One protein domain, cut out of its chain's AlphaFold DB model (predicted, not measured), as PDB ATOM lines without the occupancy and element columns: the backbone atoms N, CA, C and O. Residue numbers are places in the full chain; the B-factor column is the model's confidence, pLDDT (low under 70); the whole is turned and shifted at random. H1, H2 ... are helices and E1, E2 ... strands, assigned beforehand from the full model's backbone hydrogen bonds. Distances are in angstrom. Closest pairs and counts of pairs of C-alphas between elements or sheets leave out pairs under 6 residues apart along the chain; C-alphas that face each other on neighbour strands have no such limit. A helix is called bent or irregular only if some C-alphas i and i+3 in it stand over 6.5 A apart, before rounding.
ATOM      1  N   ILE A   5     -65.134  52.944 102.192       78.31
ATOM      2  CA  ILE A   5     -64.964  52.038 101.048       78.31
ATOM      3  C   ILE A   5     -63.938  50.941 101.359       78.31
ATOM      4  O   ILE A   5     -64.145  49.784 101.005       78.31
ATOM      5  N   GLU A   6     -62.843  51.284 102.034       80.44
ATOM      6  CA  GLU A   6     -61.741  50.354 102.304       80.44
ATOM      7  C   GLU A   6     -62.066  49.420 103.473       80.44
ATOM      8  O   GLU A   6     -61.742  48.232 103.453       80.44
ATOM      9  N   THR A   7     -62.745  49.947 104.494       80.50
ATOM     10  CA  THR A   7     -63.003  49.220 105.747       80.50
ATOM     11  C   THR A   7     -64.390  48.602 105.841       80.50
ATOM     12  O   THR A   7     -64.613  47.749 106.700       80.50
ATOM     13  N   GLY A   8     -65.331  49.026 104.994       83.19
ATOM     14  CA  GLY A   8     -66.740  48.644 105.093       83.19
ATOM     15  C   GLY A   8     -67.435  49.187 106.347       83.19
ATOM     16  O   GLY A   8     -68.518  48.719 106.694       83.19
ATOM     17  N   LEU A   9     -66.820  50.141 107.053       83.12
ATOM     18  CA  LEU A   9     -67.353  50.709 108.288       83.12
ATOM     19  C   LEU A   9     -68.111  52.006 108.009       83.12
ATOM     20  O   LEU A   9     -67.636  52.892 107.299       83.12
ATOM     21  N   LYS A  10     -69.289  52.141 108.624       83.38
ATOM     22  CA  LYS A  10     -70.066  53.379 108.587       83.38
ATOM     23  C   LYS A  10     -69.500  54.364 109.608       83.38
ATOM     24  O   LYS A  10     -69.414  54.050 110.792       83.38
ATOM     25  N   THR A  11     -69.144  55.564 109.161       82.94
ATOM     26  CA  THR A  11     -68.747  56.650 110.065       82.94
ATOM     27  C   THR A  11     -69.980  57.166 110.820       82.94
ATOM     28  O   THR A  11     -70.990  57.461 110.174       82.94
ATOM     29  N   PRO A  12     -69.944  57.253 112.162       86.44
ATOM     30  CA  PRO A  12     -71.036  57.828 112.934       86.44
ATOM     31  C   PRO A  12     -71.110  59.341 112.701       86.44
ATOM     32  O   PRO A  12     -70.101  59.983 112.423       86.44
ATOM     33  N   GLU A  13     -72.308  59.910 112.837       89.38
ATOM     34  CA  GLU A  13     -72.533  61.358 112.708       89.38
ATOM     35  C   GLU A  13     -71.807  62.155 113.804       89.38
ATOM     36  O   GLU A  13     -71.288  63.245 113.562       89.38
ATOM     37  N   HIS A  14     -71.715  61.578 115.004       91.25
ATOM     38  CA  HIS A  14     -70.981  62.129 116.135       91.25
ATOM     39  C   HIS A  14     -70.032  61.074 116.692       91.25
ATOM     40  O   HIS A  14     -70.433  59.941 116.960       91.25
ATOM     41  N   GLY A  15     -68.768  61.444 116.875       91.25
ATOM     42  CA  GLY A  15     -67.760  60.554 117.427       91.25
ATOM     43  C   GLY A  15     -66.384  61.198 117.476       91.25
ATOM     44  O   GLY A  15     -66.164  62.297 116.971       91.25
ATOM     45  N   TRP A  16     -65.453  60.479 118.082       91.81
ATOM     46  CA  TRP A  16     -64.039  60.819 118.131       91.81
ATOM     47  C   TRP A  16     -63.221  59.570 117.789       91.81
ATOM     48  O   TRP A  16     -63.740  58.454 117.788       91.81
ATOM     49  N   THR A  17     -61.946  59.754 117.458       91.81
ATOM     50  CA  THR A  17     -61.037  58.649 117.142       91.81
ATOM     51  C   THR A  17     -59.732  58.837 117.892       91.81
ATOM     52  O   THR A  17     -59.183  59.936 117.927       91.81
ATOM     53  N   MET A  18     -59.199  57.753 118.447       92.88
ATOM     54  CA  MET A  18     -57.760  57.652 118.662       92.88
ATOM     55  C   MET A  18     -57.146  57.255 117.327       92.88
ATOM     56  O   MET A  18     -57.570  56.277 116.716       92.88
ATOM     57  N   PHE A  19     -56.212  58.060 116.838       90.69
ATOM     58  CA  PHE A  19     -55.509  57.781 115.599       90.69
ATOM     59  C   PHE A  19     -54.078  57.395 115.956       90.69
ATOM     60  O   PHE A  19     -53.301  58.244 116.398       90.69
ATOM     61  N   ASN A  20     -53.771  56.104 115.841       90.69
ATOM     62  CA  ASN A  20     -52.467  55.549 116.173       90.69
ATOM     63  C   ASN A  20     -51.564  55.460 114.936       90.69
ATOM     64  O   ASN A  20     -51.989  55.051 113.857       90.69
ATOM     65  N   GLY A  21     -50.291  55.805 115.123       91.00
ATOM     66  CA  GLY A  21     -49.265  55.754 114.089       91.00
ATOM     67  C   GLY A  21     -48.030  55.009 114.572       91.00
ATOM     68  O   GLY A  21     -47.712  55.004 115.761       91.00
ATOM     69  N   LEU A  22     -47.317  54.387 113.636       94.12
ATOM     70  CA  LEU A  22     -46.011  53.793 113.904       94.12
ATOM     71  C   LEU A  22     -44.951  54.890 113.793       94.12
ATOM     72  O   LEU A  22     -44.686  55.382 112.700       94.12
ATOM     73  N   ALA A  23     -44.361  55.286 114.920       92.69
ATOM     74  CA  ALA A  23     -43.399  56.391 114.954       92.69
ATOM     75  C   ALA A  23     -42.023  56.023 114.369       92.69
ATOM     76  O   ALA A  23     -41.320  56.880 113.844       92.69
ATOM     77  N   GLN A  24     -41.629  54.751 114.465       93.50
ATOM     78  CA  GLN A  24     -40.348  54.232 113.971       93.50
ATOM     79  C   GLN A  24     -40.585  52.967 113.133       93.50
ATOM     80  O   GLN A  24     -40.201  51.872 113.554       93.50
ATOM     81  N   PRO A  25     -41.261  53.088 111.974       95.81
ATOM     82  CA  PRO A  25     -41.577  51.933 111.148       95.81
ATOM     83  C   PRO A  25     -40.292  51.275 110.635       95.81
ATOM     84  O   PRO A  25     -39.310  51.958 110.315       95.81
ATOM     85  N   GLN A  26     -40.297  49.953 110.520       97.31
ATOM     86  CA  GLN A  26     -39.217  49.168 109.920       97.31
ATOM     87  C   GLN A  26     -39.395  49.026 108.408       97.31
ATOM     88  O   GLN A  26     -38.408  49.058 107.673       97.31
ATOM     89  N   SER A  27     -40.639  48.995 107.928       97.19
ATOM     90  CA  SER A  27     -40.958  48.946 106.502       97.19
ATOM     91  C   SER A  27     -40.316  50.107 105.745       97.19
ATOM     92  O   SER A  27     -40.264  51.251 106.214       97.19
ATOM     93  N   ARG A  28     -39.805  49.815 104.546       96.75
ATOM     94  CA  ARG A  28     -39.190  50.801 103.650       96.75
ATOM     95  C   ARG A  28     -39.860  50.772 102.288       96.75
ATOM     96  O   ARG A  28     -39.960  49.721 101.652       96.75
ATOM     97  N   GLY A  29     -40.281  51.954 101.855       96.25
ATOM     98  CA  GLY A  29     -40.827  52.197 100.530       96.25
ATOM     99  C   GLY A  29     -39.765  52.584  99.510       96.25
ATOM    100  O   GLY A  29     -38.563  52.556  99.771       96.25
ATOM    101  N   ARG A  30     -40.227  52.957  98.319       97.06
ATOM    102  CA  ARG A  30     -39.398  53.471  97.228       97.06
ATOM    103  C   ARG A  30     -40.186  54.427  96.341       97.06
ATOM    104  O   ARG A  30     -41.391  54.253  96.151       97.06
ATOM    105  N   LEU A  31     -39.466  55.384  95.768       97.00
ATOM    106  CA  LEU A  31     -39.919  56.234  94.672       97.00
ATOM    107  C   LEU A  31     -39.140  55.851  93.416       97.00
ATOM    108  O   LEU A  31     -37.939  55.585  93.498       97.00
ATOM    109  N   ARG A  32     -39.811  55.782  92.266       97.06
ATOM    110  CA  ARG A  32     -39.171  55.487  90.979       97.06
ATOM    111  C   ARG A  32     -39.726  56.372  89.877       97.06
ATOM    112  O   ARG A  32     -40.911  56.687  89.876       97.06
ATOM    113  N   LEU A  33     -38.862  56.715  88.929       97.56
ATOM    114  CA  LEU A  33     -39.286  57.302  87.664       97.56
ATOM    115  C   LEU A  33     -40.104  56.264  86.890       97.56
ATOM    116  O   LEU A  33     -39.739  55.084  86.876       97.56
ATOM    117  N   SER A  34     -41.211  56.688  86.280       97.56
ATOM    118  CA  SER A  34     -41.981  55.831  85.367       97.56
ATOM    119  C   SER A  34     -41.491  55.921  83.919       97.56
ATOM    120  O   SER A  34     -41.713  54.986  83.154       97.56
ATOM    121  N   GLY A  35     -40.765  56.987  83.577       97.31
ATOM    122  CA  GLY A  35     -40.173  57.215  82.267       97.31
ATOM    123  C   GLY A  35     -39.124  58.338  82.299       97.31
ATOM    124  O   GLY A  35     -38.731  58.780  83.386       97.31
ATOM    125  N   PRO A  36     -38.579  58.721  81.130       97.12
ATOM    126  CA  PRO A  36     -37.496  59.693  81.019       97.12
ATOM    127  C   PRO A  36     -37.960  61.158  81.054       97.12
ATOM    128  O   PRO A  36     -37.114  62.040  81.214       97.12
ATOM    129  N   ASP A  37     -39.254  61.438  80.876       97.62
ATOM    130  CA  ASP A  37     -39.767  62.801  80.768       97.62
ATOM    131  C   ASP A  37     -40.019  63.416  82.148       97.62
ATOM    132  O   ASP A  37     -40.466  62.772  83.093       97.62
ATOM    133  N   THR A  38     -39.781  64.722  82.273       95.12
ATOM    134  CA  THR A  38     -39.940  65.443  83.554       95.12
ATOM    135  C   THR A  38     -41.387  65.511  84.055       95.12
ATOM    136  O   THR A  38     -41.606  65.754  85.240       95.12
ATOM    137  N   ASN A  39     -42.361  65.286  83.167       96.88
ATOM    138  CA  ASN A  39     -43.788  65.249  83.492       96.88
ATOM    139  C   ASN A  39     -44.318  63.825  83.705       96.88
ATOM    140  O   ASN A  39     -45.505  63.662  84.001       96.88
ATOM    141  N   ASP A  40     -43.475  62.801  83.543       97.69
ATOM    142  CA  ASP A  40     -43.879  61.427  83.799       97.69
ATOM    143  C   ASP A  40     -44.252  61.257  85.280       97.69
ATOM    144  O   ASP A  40     -43.571  61.783  86.170       97.69
ATOM    145  N   PRO A  41     -45.330  60.518  85.594       97.25
ATOM    146  CA  PRO A  41     -45.745  60.335  86.974       97.25
ATOM    147  C   PRO A  41     -44.665  59.601  87.779       97.25
ATOM    148  O   PRO A  41     -43.960  58.724  87.278       97.25
ATOM    149  N   ILE A  42     -44.569  59.899  89.071       96.00
ATOM    150  CA  ILE A  42     -43.683  59.159  89.974       96.00
ATOM    151  C   ILE A  42     -44.396  57.883  90.426       96.00
ATOM    152  O   ILE A  42     -45.537  57.917  90.885       96.00
ATOM    153  N   LEU A  43     -43.704  56.747  90.351       97.56
ATOM    154  CA  LEU A  43     -44.166  55.498  90.949       97.56
ATOM    155  C   LEU A  43     -43.872  55.532  92.451       97.56
ATOM    156  O   LEU A  43     -42.712  55.471  92.870       97.56
ATOM    157  N   ILE A  44     -44.928  55.618  93.257       96.81
ATOM    158  CA  ILE A  44     -44.847  55.671  94.719       96.81
ATOM    159  C   ILE A  44     -45.240  54.309  95.286       96.81
ATOM    160  O   ILE A  44     -46.385  53.883  95.163       96.81
ATOM    161  N   GLN A  45     -44.302  53.639  95.953       96.88
ATOM    162  CA  GLN A  45     -44.562  52.380  96.647       96.88
ATOM    163  C   GLN A  45     -44.160  52.522  98.121       96.88
ATOM    164  O   GLN A  45     -42.995  52.299  98.451       96.88
ATOM    165  N   PRO A  46     -45.097  52.863  99.026       94.38
ATOM    166  CA  PRO A  46     -44.804  53.022 100.453       94.38
ATOM    167  C   PRO A  46     -44.348  51.727 101.126       94.38
ATOM    168  O   PRO A  46     -43.586  51.777 102.087       94.38
ATOM    169  N   ASN A  47     -44.805  50.578 100.605       96.06
ATOM    170  CA  ASN A  47     -44.525  49.252 101.158       96.06
ATOM    171  C   ASN A  47     -44.919  49.141 102.649       96.06
ATOM    172  O   ASN A  47     -44.231  48.505 103.436       96.06
ATOM    173  N   SER A  48     -45.993  49.828 103.051       94.94
ATOM    174  CA  SER A  48     -46.439  49.907 104.444       94.94
ATOM    175  C   SER A  48     -46.793  48.530 105.004       94.94
ATOM    176  O   SER A  48     -47.454  47.744 104.327       94.94
ATOM    177  N   LEU A  49     -46.408  48.277 106.261       95.94
ATOM    178  CA  LEU A  49     -46.666  47.019 106.976       95.94
ATOM    179  C   LEU A  49     -46.051  45.778 106.295       95.94
ATOM    180  O   LEU A  49     -46.587  44.674 106.432       95.94
ATOM    181  N   SER A  50     -44.960  45.949 105.536       97.06
ATOM    182  CA  SER A  50     -44.234  44.832 104.923       97.06
ATOM    183  C   SER A  50     -43.412  44.050 105.941       97.06
ATOM    184  O   SER A  50     -43.245  42.843 105.781       97.06
ATOM    185  N   GLU A  51     -42.914  44.729 106.975       98.19
ATOM    186  CA  GLU A  51     -42.138  44.108 108.048       98.19
ATOM    187  C   GLU A  51     -43.050  43.580 109.167       98.19
ATOM    188  O   GLU A  51     -44.026  44.244 109.548       98.19
ATOM    189  N   PRO A  52     -42.758  42.391 109.723       97.62
ATOM    190  CA  PRO A  52     -43.575  41.790 110.774       97.62
ATOM    191  C   PRO A  52     -43.596  42.622 112.066       97.62
ATOM    192  O   PRO A  52     -44.615  42.633 112.758       97.62
ATOM    193  N   GLU A  53     -42.522  43.352 112.372       98.25
ATOM    194  CA  GLU A  53     -42.419  44.240 113.534       98.25
ATOM    195  C   GLU A  53     -43.454  45.366 113.475       98.25
ATOM    196  O   GLU A  53     -44.074  45.693 114.488       98.25
ATOM    197  N   ASP A  54     -43.701  45.915 112.285       97.75
ATOM    198  CA  ASP A  54     -44.680  46.985 112.094       97.75
ATOM    199  C   ASP A  54     -46.106  46.477 112.321       97.75
ATOM    200  O   ASP A  54     -46.916  47.154 112.955       97.75
ATOM    201  N   MET A  55     -46.417  45.265 111.853       97.69
ATOM    202  CA  MET A  55     -47.716  44.636 112.107       97.69
ATOM    203  C   MET A  55     -47.903  44.304 113.593       97.69
ATOM    204  O   MET A  55     -48.986  44.515 114.137       97.69
ATOM    205  N   ALA A  56     -46.859  43.814 114.267       97.69
ATOM    206  CA  ALA A  56     -46.904  43.544 115.703       97.69
ATOM    207  C   ALA A  56     -47.137  44.830 116.515       97.69
ATOM    208  O   ALA A  56     -48.002  44.857 117.390       97.69
ATOM    209  N   ALA A  57     -46.428  45.910 116.178       97.81
ATOM    210  CA  ALA A  57     -46.612  47.215 116.805       97.81
ATOM    211  C   ALA A  57     -48.007  47.800 116.527       97.81
ATOM    212  O   ALA A  57     -48.628  48.362 117.427       97.81
ATOM    213  N   ALA A  58     -48.534  47.634 115.309       97.25
ATOM    214  CA  ALA A  58     -49.874  48.093 114.958       97.25
ATOM    215  C   ALA A  58     -50.967  47.349 115.741       97.25
ATOM    216  O   ALA A  58     -51.897  47.988 116.227       97.25
ATOM    217  N   LEU A  59     -50.838  46.026 115.909       97.31
ATOM    218  CA  LEU A  59     -51.752  45.226 116.733       97.31
ATOM    219  C   LEU A  59     -51.765  45.718 118.186       97.31
ATOM    220  O   LEU A  59     -52.833  46.030 118.708       97.31
ATOM    221  N   ALA A  60     -50.586  45.873 118.795       97.44
ATOM    222  CA  ALA A  60     -50.464  46.369 120.165       97.44
ATOM    223  C   ALA A  60     -51.031  47.791 120.323       97.44
ATOM    224  O   ALA A  60     -51.708  48.091 121.303       97.44
ATOM    225  N   ALA A  61     -50.795  48.671 119.345       97.00
ATOM    226  CA  ALA A  61     -51.323  50.031 119.363       97.00
ATOM    227  C   ALA A  61     -52.857  50.062 119.269       97.00
ATOM    228  O   ALA A  61     -53.494  50.828 119.990       97.00
ATOM    229  N   VAL A  62     -53.456  49.219 118.421       96.06
ATOM    230  CA  VAL A  62     -54.918  49.083 118.346       96.06
ATOM    231  C   VAL A  62     -55.469  48.570 119.672       96.06
ATOM    232  O   VAL A  62     -56.410  49.160 120.190       96.06
ATOM    233  N   GLU A  63     -54.882  47.522 120.255       95.56
ATOM    234  CA  GLU A  63     -55.307  46.985 121.555       95.56
ATOM    235  C   GLU A  63     -55.255  48.048 122.660       95.56
ATOM    236  O   GLU A  63     -56.243  48.227 123.372       95.56
ATOM    237  N   LEU A  64     -54.176  48.834 122.723       96.75
ATOM    238  CA  LEU A  64     -54.045  49.945 123.666       96.75
ATOM    239  C   LEU A  64     -55.125  51.018 123.458       96.75
ATOM    240  O   LEU A  64     -55.727  51.487 124.422       96.75
ATOM    241  N   CYS A  65     -55.411  51.406 122.210       95.94
ATOM    242  CA  CYS A  65     -56.489  52.355 121.923       95.94
ATOM    243  C   CYS A  65     -57.855  51.823 122.374       95.94
ATOM    244  O   CYS A  65     -58.665  52.588 122.902       95.94
ATOM    245  N   ARG A  66     -58.111  50.520 122.206       94.25
ATOM    246  CA  ARG A  66     -59.352  49.884 122.667       94.25
ATOM    247  C   ARG A  66     -59.432  49.849 124.187       94.25
ATOM    248  O   ARG A  66     -60.492  50.148 124.728       94.25
ATOM    249  N   GLU A  67     -58.344  49.512 124.871       94.88
ATOM    250  CA  GLU A  67     -58.284  49.513 126.335       94.88
ATOM    251  C   GLU A  67     -58.574  50.911 126.897       94.88
ATOM    252  O   GLU A  67     -59.456  51.071 127.741       94.88
ATOM    253  N   LEU A  68     -57.905  51.941 126.367       95.25
ATOM    254  CA  LEU A  68     -58.105  53.327 126.788       95.25
ATOM    255  C   LEU A  68     -59.525  53.814 126.491       95.25
ATOM    256  O   LEU A  68     -60.193  54.340 127.382       95.25
ATOM    257  N   GLY A  69     -60.001  53.622 125.258       93.88
ATOM    258  CA  GLY A  69     -61.308  54.111 124.823       93.88
ATOM    259  C   GLY A  69     -62.489  53.432 125.516       93.88
ATOM    260  O   GLY A  69     -63.532  54.057 125.665       93.88
ATOM    261  N   ASN A  70     -62.324  52.191 125.985       92.81
ATOM    262  CA  ASN A  70     -63.351  51.464 126.737       92.81
ATOM    263  C   ASN A  70     -63.152  51.525 128.265       92.81
ATOM    264  O   ASN A  70     -63.898  50.883 129.006       92.81
ATOM    265  N   SER A  71     -62.158  52.276 128.749       95.81
ATOM    266  CA  SER A  71     -61.901  52.431 130.183       95.81
ATOM    267  C   SER A  71     -62.993  53.241 130.896       95.81
ATOM    268  O   SER A  71     -63.733  54.020 130.289       95.81
ATOM    269  N   ASP A  72     -63.057  53.112 132.224       96.56
ATOM    270  CA  ASP A  72     -64.049  53.799 133.059       96.56
ATOM    271  C   ASP A  72     -64.027  55.325 132.909       96.56
ATOM    272  O   ASP A  72     -65.080  55.963 132.951       96.56
ATOM    273  N   ALA A  73     -62.849  55.906 132.670       96.12
ATOM    274  CA  ALA A  73     -62.680  57.343 132.470       96.12
ATOM    275  C   ALA A  73     -63.384  57.855 131.200       96.12
ATOM    276  O   ALA A  73     -63.800  59.012 131.153       96.12
ATOM    277  N   PHE A  74     -63.551  56.999 130.187       95.25
ATOM    278  CA  PHE A  74     -64.180  57.350 128.914       95.25
ATOM    279  C   PHE A  74     -65.674  57.003 128.849       95.25
ATOM    280  O   PHE A  74     -66.351  57.472 127.935       95.25
ATOM    281  N   LYS A  75     -66.226  56.266 129.826       93.38
ATOM    282  CA  LYS A  75     -67.653  55.876 129.867       93.38
ATOM    283  C   LYS A  75     -68.641  57.026 129.602       93.38
ATOM    284  O   LYS A  75     -69.594  56.796 128.863       93.38
ATOM    285  N   PRO A  76     -68.457  58.256 130.127       94.88
ATOM    286  CA  PRO A  76     -69.386  59.358 129.849       94.88
ATOM    287  C   PRO A  76     -69.341  59.876 128.402       94.88
ATOM    288  O   PRO A  76     -70.240  60.600 127.985       94.88
ATOM    289  N   LEU A  77     -68.284  59.548 127.653       92.69
ATOM    290  CA  LEU A  77     -67.990  60.066 126.313       92.69
ATOM    291  C   LEU A  77     -68.184  59.020 125.204       92.69
ATOM    292  O   LEU A  77     -68.042  59.351 124.026       92.69
ATOM    293  N   VAL A  78     -68.455  57.761 125.562       92.44
ATOM    294  CA  VAL A  78     -68.511  56.633 124.626       92.44
ATOM    295  C   VAL A  78     -69.848  55.923 124.744       92.44
ATOM    296  O   VAL A  78     -70.180  55.353 125.777       92.44
ATOM    297  N   THR A  79     -70.604  55.924 123.649       91.31
ATOM    298  CA  THR A  79     -71.846  55.151 123.526       91.31
ATOM    299  C   THR A  79     -71.595  53.752 122.969       91.31
ATOM    300  O   THR A  79     -72.262  52.805 123.378       91.31
ATOM    301  N   ALA A  80     -70.638  53.611 122.046       90.31
ATOM    302  CA  ALA A  80     -70.217  52.339 121.466       90.31
ATOM    303  C   ALA A  80     -68.857  52.457 120.753       90.31
ATOM    304  O   ALA A  80     -68.498  53.515 120.233       90.31
ATOM    305  N   GLU A  81     -68.136  51.337 120.650       91.56
ATOM    306  CA  GLU A  81     -66.966  51.197 119.777       91.56
ATOM    307  C   GLU A  81     -67.419  50.971 118.322       91.56
ATOM    308  O   GLU A  81     -68.054  49.964 118.011       91.56
ATOM    309  N   THR A  82     -67.079  51.890 117.411       90.19
ATOM    310  CA  THR A  82     -67.400  51.738 115.974       90.19
ATOM    311  C   THR A  82     -66.360  50.899 115.225       90.19
ATOM    312  O   THR A  82     -66.700  50.117 114.340       90.19
ATOM    313  N   ALA A  83     -65.081  51.084 115.548       90.75
ATOM    314  CA  ALA A  83     -63.954  50.446 114.881       90.75
ATOM    315  C   ALA A  83     -62.870  50.120 115.920       90.75
ATOM    316  O   ALA A  83     -62.651  50.949 116.801       90.75
ATOM    317  N   PRO A  84     -62.172  48.974 115.817       91.75
ATOM    318  CA  PRO A  84     -62.348  47.912 114.818       91.75
ATOM    319  C   PRO A  84     -63.602  47.048 115.025       91.75
ATOM    320  O   PRO A  84     -64.018  46.378 114.077       91.75
ATOM    321  N   GLY A  85     -64.192  47.049 116.224       88.50
ATOM    322  CA  GLY A  85     -65.224  46.092 116.629       88.50
ATOM    323  C   GLY A  85     -64.657  44.698 116.941       88.50
ATOM    324  O   GLY A  85     -63.445  44.473 116.898       88.50
ATOM    325  N   ALA A  86     -65.534  43.745 117.272       91.12
ATOM    326  CA  ALA A  86     -65.138  42.374 117.598       91.12
ATOM    327  C   ALA A  86     -64.576  41.638 116.370       91.12
ATOM    328  O   ALA A  86     -65.239  41.540 115.336       91.12
ATOM    329  N   ARG A  87     -63.346  41.123 116.483       93.75
ATOM    330  CA  ARG A  87     -62.620  40.411 115.421       93.75
ATOM    331  C   ARG A  87     -61.719  39.346 116.033       93.75
ATOM    332  O   ARG A  87     -61.223  39.528 117.143       93.75
ATOM    333  N   ASP A  88     -61.480  38.269 115.295       96.06
ATOM    334  CA  ASP A  88     -60.382  37.349 115.584       96.06
ATOM    335  C   ASP A  88     -59.041  37.941 115.112       96.06
ATOM    336  O   ASP A  88     -58.972  39.034 114.538       96.06
ATOM    337  N   ARG A  89     -57.939  37.224 115.357       94.81
ATOM    338  CA  ARG A  89     -56.595  37.720 115.031       94.81
ATOM    339  C   ARG A  89     -56.412  37.978 113.533       94.81
ATOM    340  O   ARG A  89     -55.854  39.008 113.160       94.81
ATOM    341  N   SER A  90     -56.878  37.074 112.671       97.06
ATOM    342  CA  SER A  90     -56.805  37.247 111.214       97.06
ATOM    343  C   SER A  90     -57.649  38.423 110.732       97.06
ATOM    344  O   SER A  90     -57.173  39.226 109.932       97.06
ATOM    345  N   GLY A  91     -58.866  38.571 111.256       96.00
ATOM    346  CA  GLY A  91     -59.750  39.690 110.961       96.00
ATOM    347  C   GLY A  91     -59.192  41.028 111.440       96.00
ATOM    348  O   GLY A  91     -59.393  42.042 110.772       96.00
ATOM    349  N   MET A  92     -58.458  41.050 112.558       95.81
ATOM    350  CA  MET A  92     -57.766  42.253 113.029       95.81
ATOM    351  C   MET A  92     -56.613  42.650 112.100       95.81
ATOM    352  O   MET A  92     -56.476  43.821 111.758       95.81
ATOM    353  N   ILE A  93     -55.819  41.682 111.637       96.62
ATOM    354  CA  ILE A  93     -54.733  41.931 110.675       96.62
ATOM    355  C   ILE A  93     -55.285  42.486 109.354       96.62
ATOM    356  O   ILE A  93     -54.737  43.449 108.816       96.62
ATOM    357  N   ASP A  94     -56.373  41.910 108.833       95.19
ATOM    358  CA  ASP A  94     -57.038  42.411 107.622       95.19
ATOM    359  C   ASP A  94     -57.587  43.830 107.831       95.19
ATOM    360  O   ASP A  94     -57.359  44.707 106.997       95.19
ATOM    361  N   PHE A  95     -58.214  44.098 108.984       94.12
ATOM    362  CA  PHE A  95     -58.659  45.445 109.341       94.12
ATOM    363  C   PHE A  95     -57.500  46.448 109.355       94.12
ATOM    364  O   PHE A  95     -57.615  47.506 108.738       94.12
ATOM    365  N   ILE A  96     -56.378  46.131 110.009       95.25
ATOM    366  CA  ILE A  96     -55.202  47.014 110.063       95.25
ATOM    367  C   ILE A  96     -54.688  47.301 108.650       95.25
ATOM    368  O   ILE A  96     -54.459  48.456 108.309       95.25
ATOM    369  N   ARG A  97     -54.570  46.282 107.790       94.56
ATOM    370  CA  ARG A  97     -54.113  46.471 106.402       94.56
ATOM    371  C   ARG A  97     -55.032  47.376 105.589       94.56
ATOM    372  O   ARG A  97     -54.537  48.200 104.832       94.56
ATOM    373  N   ARG A  98     -56.349  47.232 105.747       93.25
ATOM    374  CA  ARG A  98     -57.346  48.042 105.027       93.25
ATOM    375  C   ARG A  98     -57.544  49.437 105.606       93.25
ATOM    376  O   ARG A  98     -58.065  50.303 104.920       93.25
ATOM    377  N   SER A  99     -57.193  49.643 106.872       92.38
ATOM    378  CA  SER A  99     -57.366  50.926 107.562       92.38
ATOM    379  C   SER A  99     -56.089  51.757 107.648       92.38
ATOM    380  O   SER A  99     -56.151  52.931 108.017       92.38
ATOM    381  N   ALA A 100     -54.938  51.171 107.317       92.44
ATOM    382  CA  ALA A 100     -53.663  51.861 107.314       92.44
ATOM    383  C   ALA A 100     -53.669  53.011 106.300       92.44
ATOM    384  O   ALA A 100     -53.837  52.814 105.099       92.44
TER     385      ALA A 100
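This is residues 5 to 100 of the 180 residues of the protein "GMC oxidoreductase" of Rhizobium laguerreae (UniProt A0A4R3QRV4). What would one see first in this model? A long helix, H1, runs through the body with H3 packed across it, and a two-stranded hairpin, E1 and E2, forms an arm at one end of the long axis. The small H2 lies at the other end, and the stretch from 5 to 29 holds no named element. What is it made of, and in which order? The 96 printed residues hold two strands and three helices in the order E1, E2, H1, H2, H3, with the sheet E1 - E2 antiparallel; the class is mostly helix, though under half of the residues are in named elements. How is it spread out? It is loose, with a radius of gyration of the C-alphas of 17.4 A, and elongated, spanning 58 by 31 by 23 A.

Where do the strands lie? After residues 5 to 29, E1 takes residues 30 to 33, from C-alpha 30 at (-39.398, 53.471, 97.228), and E2 takes residues 42 to 45. Where are the helices? H1, residues 52 to 69, measures 25.8 A from first to last C-alpha and begins at C-alpha 52, (-43.575, 41.790, 110.774). H2, residues 72 to 77, measures 10.0 A and is irregular, with C-alphas 73 and 76 7.5 A apart. H3, residues 89 to 99, measures 15.2 A and ends at C-alpha 99, (-57.366, 50.926, 107.562).

How do the strands pair? E1 and E2 form an antiparallel hairpin, their directions at 157 degrees; N 30 and O 45 are 2.8 A apart and N 32 and O 43 are 3.0 A apart, within hydrogen-bond range. How do the helices stand? H1 touches H3 with residues 55 to 59 alone, about perpendicular at 89 degrees, the closest C-alphas being those of Ala 58 and Ile 96, 7.3 A apart. H1 and H2 are close but not clearly touching, with the C-alphas of Leu 68 and Phe 74 closest at 7.6 A; H2 and H3 are apart, and so are E1 and H3. What do the helix backbones show? Every O i to N i+4 pair is within hydrogen-bond range in H1 and H3, while H2 has 0 of 2, beside 2 of 3 O i to N i+3 pairs.

How far does it reach? The two C-alphas farthest apart are those of Pro 36 and Asp 72, 58.7 A. Residues 71 to 76, of which 72 to 76 belong to H2, stand free. Which link is long, and is there any cut? The link from H2 to H3, 11 residues, is long, and the printed part has no cut. How confident is the model? The mean pLDDT of the printed part is 93.9, and no printed residue is under 70.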